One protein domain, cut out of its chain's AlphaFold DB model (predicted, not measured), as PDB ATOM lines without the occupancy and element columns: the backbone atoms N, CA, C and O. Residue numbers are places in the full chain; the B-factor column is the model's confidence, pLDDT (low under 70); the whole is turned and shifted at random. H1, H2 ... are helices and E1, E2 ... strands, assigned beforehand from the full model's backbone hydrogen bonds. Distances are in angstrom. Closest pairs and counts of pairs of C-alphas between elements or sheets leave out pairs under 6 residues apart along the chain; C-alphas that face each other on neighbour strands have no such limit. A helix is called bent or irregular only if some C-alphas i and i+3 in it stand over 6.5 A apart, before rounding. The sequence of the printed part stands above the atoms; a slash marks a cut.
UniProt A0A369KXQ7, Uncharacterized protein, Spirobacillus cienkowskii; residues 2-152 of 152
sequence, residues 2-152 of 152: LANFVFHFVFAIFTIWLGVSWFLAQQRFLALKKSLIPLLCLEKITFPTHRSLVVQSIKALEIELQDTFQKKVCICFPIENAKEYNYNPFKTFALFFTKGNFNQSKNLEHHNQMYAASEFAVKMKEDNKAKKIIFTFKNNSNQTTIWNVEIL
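This is residues 2 to 152 of the 152 residues of an uncharacterized protein of Spirobacillus cienkowskii (UniProt A0A369KXQ7). One long straight helix, H1, sticks out like a handle with residues 2 to 27 from a compact body, in which a strongly twisted sheet of five strands has H2, H3 and H4 over one face and no named helix on the other. Where H1 reaches the body its far end packs on H2, and a small two-strand sheet of E1 and E3 sits beyond that end, away from the five-stranded sheet. The printed part has 151 residues, with four named helices and seven named strands in the order H1, E1, H2, E2, E3, H3, E4, E5, H4, E6, E7; the class is mixed, helices and strands. The larger sheet is mixed, in the order E2, E6, E7, E4, E5, and the smaller one is antiparallel. The whole is loose, with a radius of gyration of the C-alphas of 19.5 A, and only just elongated, spanning 73 by 37 by 28 A, its length made by H1.

Find C-alpha 2 at (-2.599, -80.622, 0.407); from there H1 runs through residues 2 to 40, 56.3 A long, to C-alpha 40 at (14.387, -46.494, -40.960). It is neither bent nor irregular, but only just: C-alphas 35 and 38 are 6.4 A apart. Next come E1, residues 44 to 46, and H2, residues 51 to 69, 26.8 A long. Read on through E2, residues 72 to 76, 13.3 A long, and E3, residues 84 to 86, to H3, residues 88 to 94, again only just neither bent nor irregular, with C-alphas 89 and 92 6.4 A apart. After it look for E4 at residues 106 to 110, E5 at 113 to 116 and H4 at 117 to 126, 14.4 A long. The last two are E6, residues 132 to 139, 22.6 A, and E7, residues 145 to 151, 19.5 A, with C-alpha 151 at (8.187, -31.639, -20.085).

Begin with the five-stranded sheet, whose edge strands are E2 and E5. E2 and E6 are parallel, with N 74 and O 133 at 2.9 A. E6 and E7 form an antiparallel hairpin, with N 136 and O 148 at 2.8 A. E7 and E4 are parallel, with N 109 and O 147 at 2.8 A, and E4 and E5 form a hairpin, with N 115 and O 108 at 2.8 A. E5, H4 and E6 make a split strand-helix-strand unit, two strands of one sheet that are not neighbours, with a helix between them along the chain and with E7 and E4 between them in the sheet; its crossover is right-handed. H2 and H3 on one face of the sheet make two layers, helices over a sheet, and H4 is on the same face. H2 is 5.0 A over the sheet in height, its C-alpha 66 being 5.3 A from C-alpha 73 of E2, the closest pair. H4, at a height of 9.7 A, runs along the strands, at 2 degrees to E7 on the local plane; H3, at 9.1 A, runs across them, at 71 degrees to E4 on the local plane. H1 is not on the sheet, but its residues 32 to 39 touch H2, opposite ways at a steep tilt of 46 degrees; the closest C-alphas are those of Leu 36 and Ser 57, 5.0 A apart. H2 and H4 only just touch, with 3 pairs of C-alphas within 8 A, closest at Phe 69 and Lys 125, 6.3 A. E1 and E3 are antiparallel, with N 85 and O 45 at 3.0 A. In H2 and H4 every O i to N i+4 pair is within hydrogen-bond range, in H1 33 of 35, and in H3 0 of 3, beside 3 of 4 O i to N i+3 pairs.

The C-alphas farthest apart are those of Leu 2 and Ser 141, 73.2 A. Without the free stretch the body spans 40 by 36 by 28 A. The printed part has no cut, and the one long link is H3 to E4, 11 residues. The mean pLDDT of the printed part is 76.2; it is under 70 at residue 25 and residues 28 to 48, 79 to 89, 98 to 104 and 139 to 144.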
ATOM      1  N   LEU A   2      -1.943 -81.863   0.853       82.69
ATOM      2  CA  LEU A   2      -2.599 -80.622   0.407       82.69
ATOM      3  C   LEU A   2      -1.633 -79.433   0.216       82.69
ATOM      4  O   LEU A   2      -1.659 -78.792  -0.824       82.69
ATOM      5  N   ALA A   3      -0.723 -79.183   1.163       79.38
ATOM      6  CA  ALA A   3       0.238 -78.077   1.063       79.38
ATOM      7  C   ALA A   3       1.198 -78.206  -0.138       79.38
ATOM      8  O   ALA A   3       1.505 -77.215  -0.794       79.38
ATOM      9  N   ASN A   4       1.624 -79.433  -0.465       84.81
ATOM     10  CA  ASN A   4       2.494 -79.679  -1.615       84.81
ATOM     11  C   ASN A   4       1.737 -79.458  -2.935       84.81
ATOM     12  O   ASN A   4       2.270 -78.865  -3.867       84.81
ATOM     13  N   PHE A   5       0.466 -79.867  -2.989       89.88
ATOM     14  CA  PHE A   5      -0.418 -79.598  -4.122       89.88
ATOM     15  C   PHE A   5      -0.649 -78.092  -4.325       89.88
ATOM     16  O   PHE A   5      -0.493 -77.593  -5.436       89.88
ATOM     17  N   VAL A   6      -0.937 -77.355  -3.246       87.62
ATOM     18  CA  VAL A   6      -1.115 -75.895  -3.289       87.62
ATOM     19  C   VAL A   6       0.157 -75.203  -3.784       87.62
ATOM     20  O   VAL A   6       0.073 -74.334  -4.647       87.62
ATOM     21  N   PHE A   7       1.339 -75.619  -3.320       90.81
ATOM     22  CA  PHE A   7       2.612 -75.062  -3.785       90.81
ATOM     23  C   PHE A   7       2.831 -75.262  -5.294       90.81
ATOM     24  O   PHE A   7       3.123 -74.301  -6.006       90.81
ATOM     25  N   HIS A   8       2.630 -76.482  -5.807       88.69
ATOM     26  CA  HIS A   8       2.797 -76.777  -7.236       88.69
ATOM     27  C   HIS A   8       1.766 -76.043  -8.101       88.69
ATOM     28  O   HIS A   8       2.099 -75.569  -9.186       88.69
ATOM     29  N   PHE A   9       0.533 -75.899  -7.612       90.31
ATOM     30  CA  PHE A   9      -0.518 -75.151  -8.296       90.31
ATOM     31  C   PHE A   9      -0.177 -73.659  -8.410       90.31
ATOM     32  O   PHE A   9      -0.254 -73.081  -9.495       90.31
ATOM     33  N   VAL A  10       0.272 -73.044  -7.313       89.44
ATOM     34  CA  VAL A  10       0.709 -71.641  -7.300       89.44
ATOM     35  C   VAL A  10       1.912 -71.442  -8.227       89.44
ATOM     36  O   VAL A  10       1.917 -70.516  -9.038       89.44
ATOM     37  N   PHE A  11       2.897 -72.341  -8.179       91.44
ATOM     38  CA  PHE A  11       4.065 -72.287  -9.060       91.44
ATOM     39  C   PHE A  11       3.688 -72.410 -10.545       91.44
ATOM     40  O   PHE A  11       4.206 -71.663 -11.380       91.44
ATOM     41  N   ALA A  12       2.748 -73.297 -10.882       89.81
ATOM     42  CA  ALA A  12       2.257 -73.456 -12.247       89.81
ATOM     43  C   ALA A  12       1.583 -72.175 -12.763       89.81
ATOM     44  O   ALA A  12       1.868 -71.745 -13.880       89.81
ATOM     45  N   ILE A  13       0.765 -71.512 -11.936       91.38
ATOM     46  CA  ILE A  13       0.131 -70.231 -12.289       91.38
ATOM     47  C   ILE A  13       1.188 -69.162 -12.586       91.38
ATOM     48  O   ILE A  13       1.125 -68.523 -13.637       91.38
ATOM     49  N   PHE A  14       2.183 -68.984 -11.711       90.62
ATOM     50  CA  PHE A  14       3.254 -68.007 -11.944       90.62
ATOM     51  C   PHE A  14       4.070 -68.325 -13.200       90.62
ATOM     52  O   PHE A  14       4.401 -67.418 -13.963       90.62
ATOM     53  N   THR A  15       4.343 -69.604 -13.456       90.62
ATOM     54  CA  THR A  15       5.074 -70.044 -14.651       90.62
ATOM     55  C   THR A  15       4.303 -69.723 -15.933       90.62
ATOM     56  O   THR A  15       4.883 -69.205 -16.887       90.62
ATOM     57  N   ILE A  16       2.985 -69.954 -15.950       90.62
ATOM     58  CA  ILE A  16       2.121 -69.604 -17.087       90.62
ATOM     59  C   ILE A  16       2.120 -68.088 -17.311       90.62
ATOM     60  O   ILE A  16       2.307 -67.638 -18.440       90.62
ATOM     61  N   TRP A  17       1.983 -67.290 -16.250       88.19
ATOM     62  CA  TRP A  17       2.025 -65.826 -16.347       88.19
ATOM     63  C   TRP A  17       3.368 -65.296 -16.852       88.19
ATOM     64  O   TRP A  17       3.393 -64.382 -17.682       88.19
ATOM     65  N   LEU A  18       4.481 -65.886 -16.408       86.56
ATOM     66  CA  LEU A  18       5.813 -65.576 -16.928       86.56
ATOM     67  C   LEU A  18       5.920 -65.916 -18.419       86.56
ATOM     68  O   LEU A  18       6.404 -65.093 -19.193       86.56
ATOM     69  N   GLY A  19       5.413 -67.079 -18.838       85.25
ATOM     70  CA  GLY A  19       5.385 -67.492 -20.242       85.25
ATOM     71  C   GLY A  19       4.564 -66.550 -21.128       85.25
ATOM     72  O   GLY A  19       5.035 -66.127 -22.183       85.25
ATOM     73  N   VAL A  20       3.369 -66.155 -20.679       85.81
ATOM     74  CA  VAL A  20       2.513 -65.185 -21.385       85.81
ATOM     75  C   VAL A  20       3.193 -63.818 -21.475       85.81
ATOM     76  O   VAL A  20       3.225 -63.216 -22.547       85.81
ATOM     77  N   SER A  21       3.796 -63.347 -20.383       75.12
ATOM     78  CA  SER A  21       4.507 -62.061 -20.354       75.12
ATOM     79  C   SER A  21       5.711 -62.056 -21.299       75.12
ATOM     80  O   SER A  21       5.905 -61.103 -22.054       75.12
ATOM     81  N   TRP A  22       6.483 -63.147 -21.320       80.00
ATOM     82  CA  TRP A  22       7.600 -63.336 -22.244       80.00
ATOM     83  C   TRP A  22       7.147 -63.350 -23.708       80.00
ATOM     84  O   TRP A  22       7.733 -62.670 -24.552       80.00
ATOM     85  N   PHE A  23       6.073 -64.080 -24.017       77.81
ATOM     86  CA  PHE A  23       5.504 -64.137 -25.362       77.81
ATOM     87  C   PHE A  23       5.012 -62.763 -25.840       77.81
ATOM     88  O   PHE A  23       5.297 -62.365 -26.970       77.81
ATOM     89  N   LEU A  24       4.338 -62.003 -24.971       70.31
ATOM     90  CA  LEU A  24       3.905 -60.635 -25.266       70.31
ATOM     91  C   LEU A  24       5.094 -59.694 -25.508       70.31
ATOM     92  O   LEU A  24       5.052 -58.894 -26.443       70.31
ATOM     93  N   ALA A  25       6.170 -59.809 -24.726       66.88
ATOM     94  CA  ALA A  25       7.387 -59.023 -24.931       66.88
ATOM     95  C   ALA A  25       8.064 -59.335 -26.282       66.88
ATOM     96  O   ALA A  25       8.449 -58.422 -27.013       66.88
ATOM     97  N   GLN A  26       8.143 -60.613 -26.667       72.75
ATOM     98  CA  GLN A  26       8.684 -61.033 -27.967       72.75
ATOM     99  C   GLN A  26       7.826 -60.550 -29.147       72.75
ATOM    100  O   GLN A  26       8.354 -60.065 -30.148       72.75
ATOM    101  N   GLN A  27       6.498 -60.628 -29.025       72.31
ATOM    102  CA  GLN A  27       5.554 -60.099 -30.018       72.31
ATOM    103  C   GLN A  27       5.718 -58.586 -30.205       72.31
ATOM    104  O   GLN A  27       5.757 -58.116 -31.343       72.31
ATOM    105  N   ARG A  28       5.878 -57.829 -29.110       62.22
ATOM    106  CA  ARG A  28       6.154 -56.384 -29.155       62.22
ATOM    107  C   ARG A  28       7.451 -56.078 -29.891       62.22
ATOM    108  O   ARG A  28       7.436 -55.275 -30.817       62.22
ATOM    109  N   PHE A  29       8.537 -56.778 -29.566       63.06
ATOM    110  CA  PHE A  29       9.818 -56.608 -30.251       63.06
ATOM    111  C   PHE A  29       9.724 -56.920 -31.756       63.06
ATOM    112  O   PHE A  29      10.252 -56.183 -32.588       63.06
ATOM    113  N   LEU A  30       8.999 -57.977 -32.136       60.59
ATOM    114  CA  LEU A  30       8.748 -58.315 -33.540       60.59
ATOM    115  C   LEU A  30       7.869 -57.276 -34.251       60.59
ATOM    116  O   LEU A  30       8.127 -56.962 -35.413       60.59
ATOM    117  N   ALA A  31       6.856 -56.731 -33.578       59.00
ATOM    118  CA  ALA A  31       6.007 -55.666 -34.106       59.00
ATOM    119  C   ALA A  31       6.790 -54.355 -34.280       59.00
ATOM    120  O   ALA A  31       6.663 -53.697 -35.314       59.00
ATOM    121  N   LEU A  32       7.669 -54.021 -33.329       60.03
ATOM    122  CA  LEU A  32       8.611 -52.912 -33.434       60.03
ATOM    123  C   LEU A  32       9.531 -53.104 -34.637       60.03
ATOM    124  O   LEU A  32       9.659 -52.227 -35.483       60.03
ATOM    125  N   LYS A  33      10.114 -54.297 -34.771       58.19
ATOM    126  CA  LYS A  33      10.988 -54.647 -35.888       58.19
ATOM    127  C   LYS A  33      10.266 -54.506 -37.232       58.19
ATOM    128  O   LYS A  33      10.825 -53.955 -38.170       58.19
ATOM    129  N   LYS A  34       9.015 -54.962 -37.329       56.03
ATOM    130  CA  LYS A  34       8.212 -54.886 -38.561       56.03
ATOM    131  C   LYS A  34       7.710 -53.477 -38.892       56.03
ATOM    132  O   LYS A  34       7.510 -53.199 -40.065       56.03
ATOM    133  N   SER A  35       7.509 -52.606 -37.902       59.38
ATOM    134  CA  SER A  35       6.984 -51.243 -38.107       59.38
ATOM    135  C   SER A  35       8.081 -50.186 -38.229       59.38
ATOM    136  O   SER A  35       7.951 -49.253 -39.015       59.38
ATOM    137  N   LEU A  36       9.173 -50.321 -37.478       62.16
ATOM    138  CA  LEU A  36      10.247 -49.333 -37.400       62.16
ATOM    139  C   LEU A  36      11.317 -49.559 -38.478       62.16
ATOM    140  O   LEU A  36      11.781 -48.593 -39.077       62.16
ATOM    141  N   ILE A  37      11.693 -50.817 -38.763       60.34
ATOM    142  CA  ILE A  37      12.762 -51.117 -39.736       60.34
ATOM    143  C   ILE A  37      12.423 -50.628 -41.144       60.34
ATOM    144  O   ILE A  37      13.273 -49.957 -41.721       60.34
ATOM    145  N   PRO A  38      11.225 -50.885 -41.708       54.69
ATOM    146  CA  PRO A  38      10.923 -50.407 -43.052       54.69
ATOM    147  C   PRO A  38      11.061 -48.888 -43.159       54.69
ATOM    148  O   PRO A  38      11.646 -48.408 -44.116       54.69
ATOM    149  N   LEU A  39      10.615 -48.141 -42.144       63.72
ATOM    150  CA  LEU A  39      10.715 -46.683 -42.121       63.72
ATOM    151  C   LEU A  39      12.157 -46.179 -41.968       63.72
ATOM    152  O   LEU A  39      12.536 -45.215 -42.624       63.72
ATOM    153  N   LEU A  40      12.970 -46.834 -41.136       60.16
ATOM    154  CA  LEU A  40      14.387 -46.494 -40.960       60.16
ATOM    155  C   LEU A  40      15.256 -46.870 -42.175       60.16
ATOM    156  O   LEU A  40      16.343 -46.316 -42.329       60.16
ATOM    157  N   CYS A  41      14.792 -47.800 -43.014       57.44
ATOM    158  CA  CYS A  41      15.460 -48.230 -44.245       57.44
ATOM    159  C   CYS A  41      15.036 -47.434 -45.493       57.44
ATOM    160  O   CYS A  41      15.646 -47.618 -46.544       57.44
ATOM    161  N   LEU A  42      14.014 -46.573 -45.411       61.22
ATOM    162  CA  LEU A  42      13.629 -45.711 -46.529       61.22
ATOM    163  C   LEU A  42      14.640 -44.570 -46.690       61.22
ATOM    164  O   LEU A  42      14.850 -43.783 -45.770       61.22
ATOM    165  N   GLU A  43      15.212 -44.430 -47.886       59.66
ATOM    166  CA  GLU A  43      16.100 -43.306 -48.222       59.66
ATOM    167  C   GLU A  43      15.365 -41.956 -48.193       59.66
ATOM    168  O   GLU A  43      15.956 -40.920 -47.880       59.66
ATOM    169  N   LYS A  44      14.059 -41.968 -48.496       65.25
ATOM    170  CA  LYS A  44      13.186 -40.791 -48.516       65.25
ATOM    171  C   LYS A  44      11.773 -41.139 -48.059       65.25
ATOM    172  O   LYS A  44      11.211 -42.163 -48.448       65.25
ATOM    173  N   ILE A  45      11.162 -40.243 -47.288       67.00
ATOM    174  CA  ILE A  45       9.757 -40.354 -46.886       67.00
ATOM    175  C   ILE A  45       8.931 -39.401 -47.759       67.00
ATOM    176  O   ILE A  45       9.037 -38.184 -47.621       67.00
ATOM    177  N   THR A  46       8.111 -39.954 -48.657       65.81
ATOM    178  CA  THR A  46       7.161 -39.220 -49.501       65.81
ATOM    179  C   THR A  46       5.750 -39.287 -48.916       65.81
ATOM    180  O   THR A  46       5.243 -40.359 -48.564       65.81
ATOM    181  N   PHE A  47       5.080 -38.139 -48.830       66.06
ATOM    182  CA  PHE A  47       3.667 -38.061 -48.454       66.06
ATOM    183  C   PHE A  47       2.801 -37.744 -49.681       66.06
ATOM    184  O   PHE A  47       3.155 -36.848 -50.447       66.06
ATOM    185  N   PRO A  48       1.655 -38.429 -49.870       64.12
ATOM    186  CA  PRO A  48       0.956 -39.271 -48.889       64.12
ATOM    187  C   PRO A  48       1.366 -40.756 -48.864       64.12
ATOM    188  O   PRO A  48       0.924 -41.474 -47.970       64.12
ATOM    189  N   THR A  49       2.204 -41.218 -49.795       73.12
ATOM    190  CA  THR A  49       2.517 -42.642 -50.026       73.12
ATOM    191  C   THR A  49       2.941 -43.402 -48.765       73.12
ATOM    192  O   THR A  49       2.456 -44.502 -48.517       73.12
ATOM    193  N   HIS A  50       3.782 -42.808 -47.916       73.62
ATOM    194  CA  HIS A  50       4.296 -43.463 -46.708       73.62
ATOM    195  C   HIS A  50       3.563 -43.073 -45.416       73.62
ATOM    196  O   HIS A  50       3.990 -43.456 -44.329       73.62
ATOM    197  N   ARG A  51       2.439 -42.345 -45.490       75.62
ATOM    198  CA  ARG A  51       1.755 -41.795 -44.304       75.62
ATOM    199  C   ARG A  51       1.393 -42.854 -43.263       75.62
ATOM    200  O   ARG A  51       1.642 -42.649 -42.080       75.62
ATOM    201  N   SER A  52       0.800 -43.967 -43.699       78.06
ATOM    202  CA  SER A  52       0.373 -45.044 -42.794       78.06
ATOM    203  C   SER A  52       1.562 -45.662 -42.053       78.06
ATOM    204  O   SER A  52       1.518 -45.816 -40.833       78.06
ATOM    205  N   LEU A  53       2.659 -45.916 -42.776       75.25
ATOM    206  CA  LEU A  53       3.903 -46.429 -42.202       75.25
ATOM    207  C   LEU A  53       4.474 -45.449 -41.173       75.25
ATOM    208  O   LEU A  53       4.746 -45.848 -40.050       75.25
ATOM    209  N   VAL A  54       4.552 -44.155 -41.508       76.50
ATOM    210  CA  VAL A  54       5.052 -43.108 -40.599       76.50
ATOM    211  C   VAL A  54       4.250 -43.042 -39.306       76.50
ATOM    212  O   VAL A  54       4.829 -43.030 -38.222       76.50
ATOM    213  N   VAL A  55       2.920 -43.039 -39.397       80.62
ATOM    214  CA  VAL A  55       2.053 -42.992 -38.213       80.62
ATOM    215  C   VAL A  55       2.258 -44.226 -37.331       80.62
ATOM    216  O   VAL A  55       2.368 -44.091 -36.113       80.62
ATOM    217  N   GLN A  56       2.348 -45.417 -37.927       77.88
ATOM    218  CA  GLN A  56       2.579 -46.655 -37.183       77.88
ATOM    219  C   GLN A  56       3.952 -46.669 -36.503       77.88
ATOM    220  O   GLN A  56       4.033 -47.000 -35.321       77.88
ATOM    221  N   SER A  57       5.016 -46.267 -37.205       78.12
ATOM    222  CA  SER A  57       6.365 -46.209 -36.634       78.12
ATOM    223  C   SER A  57       6.457 -45.186 -35.502       78.12
ATOM    224  O   SER A  57       7.059 -45.485 -34.475       78.12
ATOM    225  N   ILE A  58       5.820 -44.015 -35.640       83.25
ATOM    226  CA  ILE A  58       5.748 -43.011 -34.567       83.25
ATOM    227  C   ILE A  58       5.048 -43.591 -33.338       83.25
ATOM    228  O   ILE A  58       5.567 -43.479 -32.231       83.25
ATOM    229  N   LYS A  59       3.897 -44.246 -33.516       83.69
ATOM    230  CA  LYS A  59       3.147 -44.841 -32.402       83.69
ATOM    231  C   LYS A  59       3.935 -45.939 -31.695       83.69
ATOM    232  O   LYS A  59       3.946 -45.987 -30.470       83.69
ATOM    233  N   ALA A  60       4.610 -46.795 -32.455       82.31
ATOM    234  CA  ALA A  60       5.465 -47.834 -31.894       82.31
ATOM    235  C   ALA A  60       6.628 -47.226 -31.091       82.31
ATOM    236  O   ALA A  60       6.938 -47.678 -29.993       82.31
ATOM    237  N   LEU A  61       7.218 -46.146 -31.602       83.81
ATOM    238  CA  LEU A  61       8.304 -45.436 -30.941       83.81
ATOM    239  C   LEU A  61       7.863 -44.718 -29.655       83.81
ATOM    240  O   LEU A  61       8.584 -44.755 -28.660       83.81
ATOM    241  N   GLU A  62       6.684 -44.090 -29.649       86.75
ATOM    242  CA  GLU A  62       6.090 -43.488 -28.446       86.75
ATOM    243  C   GLU A  62       5.940 -44.522 -27.320       86.75
ATOM    244  O   GLU A  62       6.257 -44.219 -26.171       86.75
ATOM    245  N   ILE A  63       5.506 -45.744 -27.653       84.38
ATOM    246  CA  ILE A  63       5.341 -46.841 -26.691       84.38
ATOM    247  C   ILE A  63       6.693 -47.249 -26.089       84.38
ATOM    248  O   ILE A  63       6.818 -47.310 -24.869       84.38
ATOM    249  N   GLU A  64       7.721 -47.469 -26.911       83.06
ATOM    250  CA  GLU A  64       9.047 -47.868 -26.410       83.06
ATOM    251  C   GLU A  64       9.712 -46.785 -25.552       83.06
ATOM    252  O   GLU A  64      10.339 -47.076 -24.529       83.06
ATOM    253  N   LEU A  65       9.579 -45.514 -25.941       85.00
ATOM    254  CA  LEU A  65      10.095 -44.405 -25.139       85.00
ATOM    255  C   LEU A  65       9.319 -44.268 -23.826       85.00
ATOM    256  O   LEU A  65       9.920 -43.972 -22.793       85.00
ATOM    257  N   GLN A  66       8.007 -44.516 -23.840       88.94
ATOM    258  CA  GLN A  66       7.203 -44.544 -22.624       88.94
ATOM    259  C   GLN A  66       7.655 -45.658 -21.678       88.94
ATOM    260  O   GLN A  66       7.811 -45.398 -20.485       88.94
ATOM    261  N   ASP A  67       7.928 -46.857 -22.192       83.88
ATOM    262  CA  ASP A  67       8.456 -47.965 -21.391       83.88
ATOM    263  C   ASP A  67       9.869 -47.635 -20.856       83.88
ATOM    264  O   ASP A  67      10.191 -47.933 -19.705       83.88
ATOM    265  N   THR A  68      10.690 -46.927 -21.641       82.00
ATOM    266  CA  THR A  68      12.056 -46.516 -21.260       82.00
ATOM    267  C   THR A  68      12.088 -45.450 -20.162       82.00
ATOM    268  O   THR A  68      12.917 -45.526 -19.249       82.00
ATOM    269  N   PHE A  69      11.220 -44.439 -20.246       85.12
ATOM    270  CA  PHE A  69      11.186 -43.316 -19.300       85.12
ATOM    271  C   PHE A  69      10.168 -43.487 -18.175       85.12
ATOM    272  O   PHE A  69      10.178 -42.689 -17.237       85.12
ATOM    273  N   GLN A  70       9.288 -44.489 -18.276       86.50
ATOM    274  CA  GLN A  70       8.127 -44.689 -17.403       86.50
ATOM    275  C   GLN A  70       7.224 -43.443 -17.331       86.50
ATOM    276  O   GLN A  70       6.614 -43.141 -16.307       86.50
ATOM    277  N   LYS A  71       7.153 -42.696 -18.437       87.94
ATOM    278  CA  LYS A  71       6.443 -41.416 -18.579       87.94
ATOM    279  C   LYS A  71       5.655 -41.420 -19.878       87.94
ATOM    280  O   LYS A  71       6.073 -42.050 -20.843       87.94
ATOM    281  N   LYS A  72       4.535 -40.696 -19.944       89.19
ATOM    282  CA  LYS A  72       3.788 -40.579 -21.208       89.19
ATOM    283  C   LYS A  72       4.655 -39.859 -22.241       89.19
ATOM    284  O   LYS A  72       5.139 -38.768 -21.955       89.19
ATOM    285  N   VAL A  73       4.815 -40.423 -23.432       89.56
ATOM    286  CA  VAL A  73       5.608 -39.816 -24.512       89.56
ATOM    287  C   VAL A  73       4.705 -39.499 -25.699       89.56
ATOM    288  O   VAL A  73       3.826 -40.285 -26.044       89.56
ATOM    289  N   CYS A  74       4.899 -38.331 -26.308       90.69
ATOM    290  CA  CYS A  74       4.222 -37.932 -27.535       90.69
ATOM    291  C   CYS A  74       5.230 -37.362 -28.534       90.69
ATOM    292  O   CYS A  74       6.068 -36.545 -28.157       90.69
ATOM    293  N   ILE A  75       5.149 -37.785 -29.792       87.81
ATOM    294  CA  ILE A  75       6.008 -37.318 -30.880       87.81
ATOM    295  C   ILE A  75       5.139 -36.583 -31.902       87.81
ATOM    296  O   ILE A  75       4.344 -37.174 -32.633       87.81
ATOM    297  N   CYS A  76       5.328 -35.272 -31.974       85.12
ATOM    298  CA  CYS A  76       4.665 -34.377 -32.907       85.12
ATOM    299  C   CYS A  76       5.555 -34.174 -34.139       85.12
ATOM    300  O   CYS A  76       6.479 -33.355 -34.136       85.12
ATOM    301  N   PHE A  77       5.269 -34.923 -35.207       79.56
ATOM    302  CA  PHE A  77       5.914 -34.760 -36.509       79.56
ATOM    303  C   PHE A  77       4.939 -34.091 -37.495       79.56
ATOM    304  O   PHE A  77       3.871 -34.658 -37.750       79.56
ATOM    305  N   PRO A  78       5.252 -32.900 -38.043       71.50
ATOM    306  CA  PRO A  78       4.381 -32.228 -38.996       71.50
ATOM    307  C   PRO A  78       4.368 -33.008 -40.313       71.50
ATOM    308  O   PRO A  78       5.365 -33.070 -41.029       71.50
ATOM    309  N   ILE A  79       3.223 -33.616 -40.618       65.06
ATOM    310  CA  ILE A  79       2.959 -34.283 -41.893       65.06
ATOM    311  C   ILE A  79       2.398 -33.226 -42.839       65.06
ATOM    312  O   ILE A  79       1.204 -32.932 -42.804       65.06
ATOM    313  N   GLU A  80       3.247 -32.644 -43.677       64.38
ATOM    314  CA  GLU A  80       2.779 -31.800 -44.773       64.38
ATOM    315  C   GLU A  80       2.609 -32.643 -46.041       64.38
ATOM    316  O   GLU A  80       3.456 -33.473 -46.387       64.38
ATOM    317  N   ASN A  81       1.490 -32.449 -46.740       53.78
ATOM    318  CA  ASN A  81       1.219 -33.147 -47.994       53.78
ATOM    319  C   ASN A  81       2.213 -32.695 -49.079       53.78
ATOM    320  O   ASN A  81       2.540 -31.514 -49.160       53.78
ATOM    321  N   ALA A  82       2.656 -33.628 -49.931       52.06
ATOM    322  CA  ALA A  82       3.551 -33.371 -51.066       52.06
ATOM    323  C   ALA A  82       4.967 -32.856 -50.716       52.06
ATOM    324  O   ALA A  82       5.644 -32.296 -51.577       52.06
ATOM    325  N   LYS A  83       5.452 -33.082 -49.484       61.44
ATOM    326  CA  LYS A  83       6.857 -32.853 -49.107       61.44
ATOM    327  C   LYS A  83       7.655 -34.159 -49.047       61.44
ATOM    328  O   LYS A  83       7.178 -35.171 -48.532       61.44
ATOM    329  N   GLU A  84       8.886 -34.112 -49.556       58.06
ATOM    330  CA  GLU A  84       9.914 -35.125 -49.306       58.06
ATOM    331  C   GLU A  84      10.647 -34.774 -48.015       58.06
ATOM    332  O   GLU A  84      11.221 -33.692 -47.886       58.06
ATOM    333  N   TYR A  85      10.648 -35.700 -47.063       63.09
ATOM    334  CA  TYR A  85      11.448 -35.568 -45.854       63.09
ATOM    335  C   TYR A  85      12.679 -36.457 -45.976       63.09
ATOM    336  O   TYR A  85      12.596 -37.620 -46.389       63.09
ATOM    337  N   ASN A  86      13.828 -35.894 -45.606       60.12
ATOM    338  CA  ASN A  86      15.067 -36.651 -45.494       60.12
ATOM    339  C   ASN A  86      14.891 -37.748 -44.427       60.12
ATOM    340  O   ASN A  86      14.159 -37.542 -43.460       60.12
ATOM    341  N   TYR A  87      15.557 -38.897 -44.576       56.78
ATOM    342  CA  TYR A  87      15.374 -40.087 -43.722       56.78
ATOM    343  C   TYR A  87      15.674 -39.832 -42.224       56.78
ATOM    344  O   TYR A  87      15.344 -40.628 -41.341       56.78
ATOM    345  N   ASN A  88      16.358 -38.726 -41.928       62.72
ATOM    346  CA  ASN A  88      17.119 -38.522 -40.705       62.72
ATOM    347  C   ASN A  88      16.340 -38.188 -39.410       62.72
ATOM    348  O   ASN A  88      16.939 -38.348 -38.344       62.72
ATOM    349  N   PRO A  89      15.053 -37.772 -39.393       67.69
ATOM    350  CA  PRO A  89      14.496 -37.227 -38.163       67.69
ATOM    351  C   PRO A  89      14.268 -38.272 -37.077       67.69
ATOM    352  O   PRO A  89      14.363 -37.957 -35.890       67.69
ATOM    353  N   PHE A  90      14.049 -39.527 -37.466       72.81
ATOM    354  CA  PHE A  90      13.803 -40.615 -36.524       72.81
ATOM    355  C   PHE A  90      15.079 -41.290 -36.008       72.81
ATOM    356  O   PHE A  90      15.022 -41.993 -34.996       72.81
ATOM    357  N   LYS A  91      16.245 -41.042 -36.628       72.38
ATOM    358  CA  LYS A  91      17.524 -41.599 -36.148       72.38
ATOM    359  C   LYS A  91      17.864 -41.147 -34.734       72.38
ATOM    360  O   LYS A  91      18.401 -41.941 -33.971       72.38
ATOM    361  N   THR A  92      17.493 -39.921 -34.366       75.62
ATOM    362  CA  THR A  92      17.685 -39.399 -33.006       75.62
ATOM    363  C   THR A  92      17.072 -40.316 -31.951       75.62
ATOM    364  O   THR A  92      17.648 -40.471 -30.879       75.62
ATOM    365  N   PHE A  93      15.955 -40.985 -32.250       78.38
ATOM    366  CA  PHE A  93      15.326 -41.862 -31.271       78.38
ATOM    367  C   PHE A  93      15.967 -43.244 -31.184       78.38
ATOM    368  O   PHE A  93      15.995 -43.829 -30.105       78.38
ATOM    369  N   ALA A  94      16.543 -43.751 -32.279       74.44
ATOM    370  CA  ALA A  94      17.307 -44.999 -32.251       74.44
ATOM    371  C   ALA A  94      18.473 -44.922 -31.247       74.44
ATOM    372  O   ALA A  94      18.807 -45.915 -30.600       74.44
ATOM    373  N   LEU A  95      19.031 -43.722 -31.053       74.88
ATOM    374  CA  LEU A  95      20.115 -43.466 -30.109       74.88
ATOM    375  C   LEU A  95      19.732 -43.662 -28.632       74.88
ATOM    376  O   LEU A  95      20.624 -43.827 -27.800       74.88
ATOM    377  N   PHE A  96      18.441 -43.668 -28.279       75.81
ATOM    378  CA  PHE A  96      18.006 -44.024 -26.922       75.81
ATOM    379  C   PHE A  96      18.160 -45.521 -26.630       75.81
ATOM    380  O   PHE A  96      18.289 -45.912 -25.472       75.81
ATOM    381  N   PHE A  97      18.171 -46.354 -27.673       73.12
ATOM    382  CA  PHE A  97      18.162 -47.813 -27.556       73.12
ATOM    383  C   PHE A  97      19.524 -48.452 -27.867       73.12
ATOM    384  O   PHE A  97      19.745 -49.626 -27.569       73.12
ATOM    385  N   THR A  98      20.468 -47.700 -28.439       67.56
ATOM    386  CA  THR A  98      21.830 -48.184 -28.697       67.56
ATOM    387  C   THR A  98      22.672 -48.175 -27.424       67.56
ATOM    388  O   THR A  98      22.930 -47.121 -26.843       67.56
ATOM    389  N   LYS A  99      23.168 -49.347 -27.013       56.69
ATOM    390  CA  LYS A  99      24.179 -49.462 -25.954       56.69
ATOM    391  C   LYS A  99      25.552 -49.079 -26.525       56.69
ATOM    392  O   LYS A  99      26.126 -49.846 -27.291       56.69
ATOM    393  N   GLY A 100      26.067 -47.901 -26.174       53.91
ATOM    394  CA  GLY A 100      27.418 -47.455 -26.537       53.91
ATOM    395  C   GLY A 100      27.582 -45.930 -26.549       53.91
ATOM    396  O   GLY A 100      26.604 -45.195 -26.666       53.91
ATOM    397  N   ASN A 101      28.828 -45.448 -26.476       52.69
ATOM    398  CA  ASN A 101      29.196 -44.019 -26.484       52.69
ATOM    399  C   ASN A 101      29.045 -43.334 -27.864       52.69
ATOM    400  O   ASN A 101      29.725 -42.354 -28.153       52.69
ATOM    401  N   PHE A 102      28.141 -43.811 -28.726       52.41
ATOM    402  CA  PHE A 102      27.857 -43.197 -30.033       52.41
ATOM    403  C   PHE A 102      27.024 -41.903 -29.924       52.41
ATOM    404  O   PHE A 102      26.753 -41.238 -30.919       52.41
ATOM    405  N   ASN A 103      26.626 -41.526 -28.707       57.44
ATOM    406  CA  ASN A 103      25.685 -40.451 -28.412       57.44
ATOM    407  C   ASN A 103      26.357 -39.070 -28.276       57.44
ATOM    408  O   ASN A 103      26.216 -38.399 -27.260       57.44
ATOM    409  N   GLN A 104      27.118 -38.639 -29.284       61.81
ATOM    410  CA  GLN A 104      27.740 -37.303 -29.267       61.81
ATOM    411  C   GLN A 104      26.874 -36.221 -29.926       61.81
ATOM    412  O   GLN A 104      27.026 -35.038 -29.626       61.81
ATOM    413  N   SER A 105      25.947 -36.600 -30.814       71.25
ATOM    414  CA  SER A 105      25.094 -35.632 -31.507       71.25
ATOM    415  C   SER A 105      24.016 -35.084 -30.573       71.25
ATOM    416  O   SER A 105      23.110 -35.813 -30.153       71.25
ATOM    417  N   LYS A 106      24.098 -33.788 -30.272       80.44
ATOM    418  CA  LYS A 106      23.104 -33.080 -29.469       80.44
ATOM    419  C   LYS A 106      21.960 -32.620 -30.363       80.44
ATOM    420  O   LYS A 106      22.057 -31.581 -31.007       80.44
ATOM    421  N   ASN A 107      20.892 -33.412 -30.401       84.19
ATOM    422  CA  ASN A 107      19.746 -33.194 -31.291       84.19
ATOM    423  C   ASN A 107      18.450 -32.878 -30.524       84.19
ATOM    424  O   ASN A 107      17.392 -32.778 -31.143       84.19
ATOM    425  N   LEU A 108      18.512 -32.762 -29.192       85.56
ATOM    426  CA  LEU A 108      17.360 -32.511 -28.326       85.56
ATOM    427  C   LEU A 108      17.500 -31.139 -27.665       85.56
ATOM    428  O   LEU A 108      18.408 -30.933 -26.865       85.56
ATOM    429  N   GLU A 109      16.617 -30.207 -27.992       88.00
ATOM    430  CA  GLU A 109      16.560 -28.874 -27.393       88.00
ATOM    431  C   GLU A 109      15.557 -28.890 -26.232       88.00
ATOM    432  O   GLU A 109      14.396 -29.226 -26.428       88.00
ATOM    433  N   HIS A 110      15.986 -28.543 -25.021       86.62
ATOM    434  CA  HIS A 110      15.109 -28.409 -23.855       86.62
ATOM    435  C   HIS A 110      15.540 -27.193 -23.031       86.62
ATOM    436  O   HIS A 110      16.668 -27.152 -22.542       86.62
ATOM    437  N   HIS A 111      14.650 -26.213 -22.838       84.00
ATOM    438  CA  HIS A 111      14.960 -24.937 -22.164       84.00
ATOM    439  C   HIS A 111      16.208 -24.234 -22.751       84.00
ATOM    440  O   HIS A 111      17.117 -23.854 -22.014       84.00
ATOM    441  N   ASN A 112      16.280 -24.104 -24.083       81.88
ATOM    442  CA  ASN A 112      17.408 -23.511 -24.830       81.88
ATOM    443  C   ASN A 112      18.768 -24.206 -24.622       81.88
ATOM    444  O   ASN A 112      19.813 -23.655 -24.970       81.88
ATOM    445  N   GLN A 113      18.777 -25.414 -24.062       85.44
ATOM    446  CA  GLN A 113      19.971 -26.238 -23.931       85.44
ATOM    447  C   GLN A 113      19.863 -27.459 -24.833       85.44
ATOM    448  O   GLN A 113      18.815 -28.098 -24.913       85.44
ATOM    449  N   MET A 114      20.972 -27.786 -25.493       86.81
ATOM    450  CA  MET A 114      21.068 -28.943 -26.373       86.81
ATOM    451  C   MET A 114      21.608 -30.147 -25.601       86.81
ATOM    452  O   MET A 114      22.663 -30.065 -24.963       86.81
ATOM    453  N   TYR A 115      20.908 -31.269 -25.712       85.44
ATOM    454  CA  TYR A 115      21.213 -32.531 -25.052       85.44
ATOM    455  C   TYR A 115      21.454 -33.636 -26.080       85.44
ATOM    456  O   TYR A 115      20.786 -33.713 -27.120       85.44
ATOM    457  N   ALA A 116      22.398 -34.521 -25.768       86.38
ATOM    458  CA  ALA A 116      22.474 -35.831 -26.404       86.38
ATOM    459  C   ALA A 116      21.352 -36.744 -25.877       86.38
ATOM    460  O   ALA A 116      20.831 -36.537 -24.778       86.38
ATOM    461  N   ALA A 117      20.990 -37.786 -26.632       83.69
ATOM    462  CA  ALA A 117      19.923 -38.702 -26.219       83.69
ATOM    463  C   ALA A 117      20.247 -39.408 -24.887       83.69
ATOM    464  O   ALA A 117      19.375 -39.550 -24.034       83.69
ATOM    465  N   SER A 118      21.510 -39.779 -24.652       82.19
ATOM    466  CA  SER A 118      21.951 -40.362 -23.376       82.19
ATOM    467  C   SER A 118      21.838 -39.384 -22.204       82.19
ATOM    468  O   SER A 118      21.308 -39.752 -21.160       82.19
ATOM    469  N   GLU A 119      22.297 -38.141 -22.376       85.50
ATOM    470  CA  GLU A 119      22.220 -37.083 -21.356       85.50
ATOM    471  C   GLU A 119      20.759 -36.808 -20.981       85.50
ATOM    472  O   GLU A 119      20.397 -36.770 -19.804       85.50
ATOM    473  N   PHE A 120      19.901 -36.681 -21.995       87.50
ATOM    474  CA  PHE A 120      18.474 -36.477 -21.798       87.50
ATOM    475  C   PHE A 120      17.825 -37.672 -21.092       87.50
ATOM    476  O   PHE A 120      17.007 -37.487 -20.194       87.50
ATOM    477  N   ALA A 121      18.216 -38.900 -21.442       84.62
ATOM    478  CA  ALA A 121      17.677 -40.096 -20.809       84.62
ATOM    479  C   ALA A 121      18.025 -40.195 -19.321       84.62
ATOM    480  O   ALA A 121      17.173 -40.598 -18.529       84.62
ATOM    481  N   VAL A 122      19.246 -39.818 -18.933       85.56
ATOM    482  CA  VAL A 122      19.647 -39.743 -17.519       85.56
ATOM    483  C   VAL A 122      18.815 -38.685 -16.799       85.56
ATOM    484  O   VAL A 122      18.145 -39.005 -15.819       85.56
ATOM    485  N   LYS A 123      18.743 -37.471 -17.359       86.75
ATOM    486  CA  LYS A 123      17.943 -36.370 -16.804       86.75
ATOM    487  C   LYS A 123      16.482 -36.771 -16.580       86.75
ATOM    488  O   LYS A 123      15.903 -36.465 -15.544       86.75
ATOM    489  N   MET A 124      15.881 -37.484 -17.535       86.88
ATOM    490  CA  MET A 124      14.486 -37.919 -17.429       86.88
ATOM    491  C   MET A 124      14.282 -39.030 -16.409       86.88
ATOM    492  O   MET A 124      13.182 -39.155 -15.883       86.88
ATOM    493  N   LYS A 125      15.291 -39.854 -16.124       82.44
ATOM    494  CA  LYS A 125      15.198 -40.863 -15.061       82.44
ATOM    495  C   LYS A 125      15.291 -40.241 -13.671       82.44
ATOM    496  O   LYS A 125      14.654 -40.742 -12.755       82.44
ATOM    497  N   GLU A 126      16.052 -39.162 -13.530       86.00
ATOM    498  CA  GLU A 126      16.197 -38.429 -12.267       86.00
ATOM    499  C   GLU A 126      14.990 -37.521 -11.976       86.00
ATOM    500  O   GLU A 126      14.626 -37.311 -10.816       86.00
ATOM    501  N   ASP A 127      14.323 -37.013 -13.018       83.75
ATOM    502  CA  ASP A 127      13.122 -36.195 -12.867       83.75
ATOM    503  C   ASP A 127      11.867 -37.050 -12.608       83.75
ATOM    504  O   ASP A 127      11.197 -37.544 -13.520       83.75
ATOM    505  N   ASN A 128      11.530 -37.204 -11.327       78.94
ATOM    506  CA  ASN A 128      10.329 -37.911 -10.874       78.94
ATOM    507  C   ASN A 128       9.039 -37.076 -10.963       78.94
ATOM    508  O   ASN A 128       7.955 -37.616 -10.741       78.94
ATOM    509  N   LYS A 129       9.122 -35.766 -11.234       84.31
ATOM    510  CA  LYS A 129       7.945 -34.876 -11.271       84.31
ATOM    511  C   LYS A 129       7.314 -34.814 -12.658       84.31
ATOM    512  O   LYS A 129       6.103 -34.624 -12.759       84.31
ATOM    513  N   ALA A 130       8.120 -35.009 -13.696       85.25
ATOM    514  CA  ALA A 130       7.682 -35.077 -15.080       85.25
ATOM    515  C   ALA A 130       6.683 -36.226 -15.315       85.25
ATOM    516  O   ALA A 130       6.995 -37.399 -15.106       85.25
ATOM    517  N   LYS A 131       5.482 -35.901 -15.798       86.00
ATOM    518  CA  LYS A 131       4.419 -36.866 -16.131       86.00
ATOM    519  C   LYS A 131       4.361 -37.159 -17.626       86.00
ATOM    520  O   LYS A 131       3.946 -38.257 -18.019       86.00
ATOM    521  N   LYS A 132       4.736 -36.187 -18.462       89.38
ATOM    522  CA  LYS A 132       4.673 -36.291 -19.921       89.38
ATOM    523  C   LYS A 132       5.875 -35.624 -20.590       89.38
ATOM    524  O   LYS A 132       6.293 -34.545 -20.194       89.38
ATOM    525  N   ILE A 133       6.375 -36.262 -21.644       89.94
ATOM    526  CA  ILE A 133       7.432 -35.757 -22.522       89.94
ATOM    527  C   ILE A 133       6.837 -35.575 -23.921       89.94
ATOM    528  O   ILE A 133       6.199 -36.489 -24.454       89.94
ATOM    529  N   ILE A 134       7.026 -34.403 -24.515       90.31
ATOM    530  CA  ILE A 134       6.559 -34.082 -25.866       90.31
ATOM    531  C   ILE A 134       7.770 -33.733 -26.726       90.31
ATOM    532  O   ILE A 134       8.497 -32.799 -26.413       90.31
ATOM    533  N   PHE A 135       7.969 -34.476 -27.812       89.81
ATOM    534  CA  PHE A 135       8.993 -34.212 -28.818       89.81
ATOM    535  C   PHE A 135       8.348 -33.548 -30.031       89.81
ATOM    536  O   PHE A 135       7.535 -34.168 -30.714       89.81
ATOM    537  N   THR A 136       8.738 -32.317 -30.337       87.88
ATOM    538  CA  THR A 136       8.241 -31.566 -31.494       87.88
ATOM    539  C   THR A 136       9.358 -31.387 -32.509       87.88
ATOM    540  O   THR A 136      10.430 -30.871 -32.189       87.88
ATOM    541  N   PHE A 137       9.121 -31.827 -33.743       84.25
ATOM    542  CA  PHE A 137      10.110 -31.702 -34.812       84.25
ATOM    543  C   PHE A 137      10.304 -30.231 -35.202       84.25
ATOM    544  O   PHE A 137       9.342 -29.539 -35.537       84.25
ATOM    545  N   LYS A 138      11.558 -29.768 -35.202       79.12
ATOM    546  CA  LYS A 138      11.957 -28.422 -35.622       79.12
ATOM    547  C   LYS A 138      12.899 -28.562 -36.814       79.12
ATOM    548  O   LYS A 138      14.051 -28.968 -36.668       79.12
ATOM    549  N   ASN A 139      12.399 -28.268 -38.014       65.94
ATOM    550  CA  ASN A 139      13.241 -28.300 -39.206       65.94
ATOM    551  C   ASN A 139      14.198 -27.103 -39.167       65.94
ATOM    552  O   ASN A 139      13.737 -25.963 -39.133       65.94
ATOM    553  N   ASN A 140      15.504 -27.357 -39.149       57.69
ATOM    554  CA  ASN A 140      16.508 -26.307 -39.231       57.69
ATOM    555  C   ASN A 140      17.175 -26.360 -40.609       57.69
ATOM    556  O   ASN A 140      17.473 -27.438 -41.124       57.69
ATOM    557  N   SER A 141      17.426 -25.196 -41.203       53.88
ATOM    558  CA  SER A 141      17.924 -25.037 -42.577       53.88
ATOM    559  C   SER A 141      19.273 -25.733 -42.840       53.88
ATOM    560  O   SER A 141      19.642 -25.947 -43.990       53.88
ATOM    561  N   ASN A 142      19.985 -26.140 -41.783       53.41
ATOM    562  CA  ASN A 142      21.341 -26.696 -41.816       53.41
ATOM    563  C   ASN A 142      21.412 -28.236 -41.872       53.41
ATOM    564  O   ASN A 142      22.397 -28.813 -41.419       53.41
ATOM    565  N   GLN A 143      20.394 -28.923 -42.404       57.03
ATOM    566  CA  GLN A 143      20.340 -30.395 -42.562       57.03
ATOM    567  C   GLN A 143      20.390 -31.217 -41.254       57.03
ATOM    568  O   GLN A 143      20.188 -32.436 -41.279       57.03
ATOM    569  N   THR A 144      20.612 -30.584 -40.102       61.75
ATOM    570  CA  THR A 144      20.576 -31.214 -38.785       61.75
ATOM    571  C   THR A 144      19.146 -31.251 -38.258       61.75
ATOM    572  O   THR A 144      18.457 -30.237 -38.162       61.75
ATOM    573  N   THR A 145      18.677 -32.454 -37.922       70.94
ATOM    574  CA  THR A 145      17.370 -32.625 -37.287       70.94
ATOM    575  C   THR A 145      17.468 -32.271 -35.810       70.94
ATOM    576  O   THR A 145      18.193 -32.934 -35.071       70.94
ATOM    577  N   ILE A 146      16.687 -31.278 -35.382       80.12
ATOM    578  CA  ILE A 146      16.541 -30.900 -33.977       80.12
ATOM    579  C   ILE A 146      15.109 -31.202 -33.525       80.12
ATOM    580  O   ILE A 146      14.139 -30.915 -34.231       80.12
ATOM    581  N   TRP A 147      14.979 -31.781 -32.337       84.56
ATOM    582  CA  TRP A 147      13.705 -31.987 -31.658       84.56
ATOM    583  C   TRP A 147      13.622 -31.054 -30.459       84.56
ATOM    584  O   TRP A 147      14.470 -31.121 -29.572       84.56
ATOM    585  N   ASN A 148      12.596 -30.207 -30.422       87.62
ATOM    586  CA  ASN A 148      12.256 -29.475 -29.211       87.62
ATOM    587  C   ASN A 148      11.563 -30.429 -28.237       87.62
ATOM    588  O   ASN A 148      10.687 -31.194 -28.652       87.62
ATOM    589  N   VAL A 149      11.952 -30.394 -26.970       87.44
ATOM    590  CA  VAL A 149      11.419 -31.272 -25.936       87.44
ATOM    591  C   VAL A 149      10.760 -30.445 -24.848       87.44
ATOM    592  O   VAL A 149      11.400 -29.613 -24.210       87.44
ATOM    593  N   GLU A 150       9.479 -30.712 -24.619       87.75
ATOM    594  CA  GLU A 150       8.682 -30.105 -23.557       87.75
ATOM    595  C   GLU A 150       8.339 -31.159 -22.505       87.75
ATOM    596  O   GLU A 150       7.974 -32.294 -22.833       87.75
ATOM    597  N   ILE A 151       8.462 -30.779 -21.235       86.50
ATOM    598  CA  ILE A 151       8.187 -31.639 -20.085       86.50
ATOM    599  C   ILE A 151       7.022 -31.039 -19.302       86.50
ATOM    600  O   ILE A 151       7.057 -29.861 -18.951       86.50
ATOM    601  N   LEU A 152       6.003 -31.859 -19.036       83.25
ATOM    602  CA  LEU A 152       4.786 -31.501 -18.296       83.25
ATOM    603  C   LEU A 152       4.571 -32.419 -17.091       83.25
ATOM    604  O   LEU A 152       4.903 -33.626 -17.197       83.25
TER     605      LEU A 152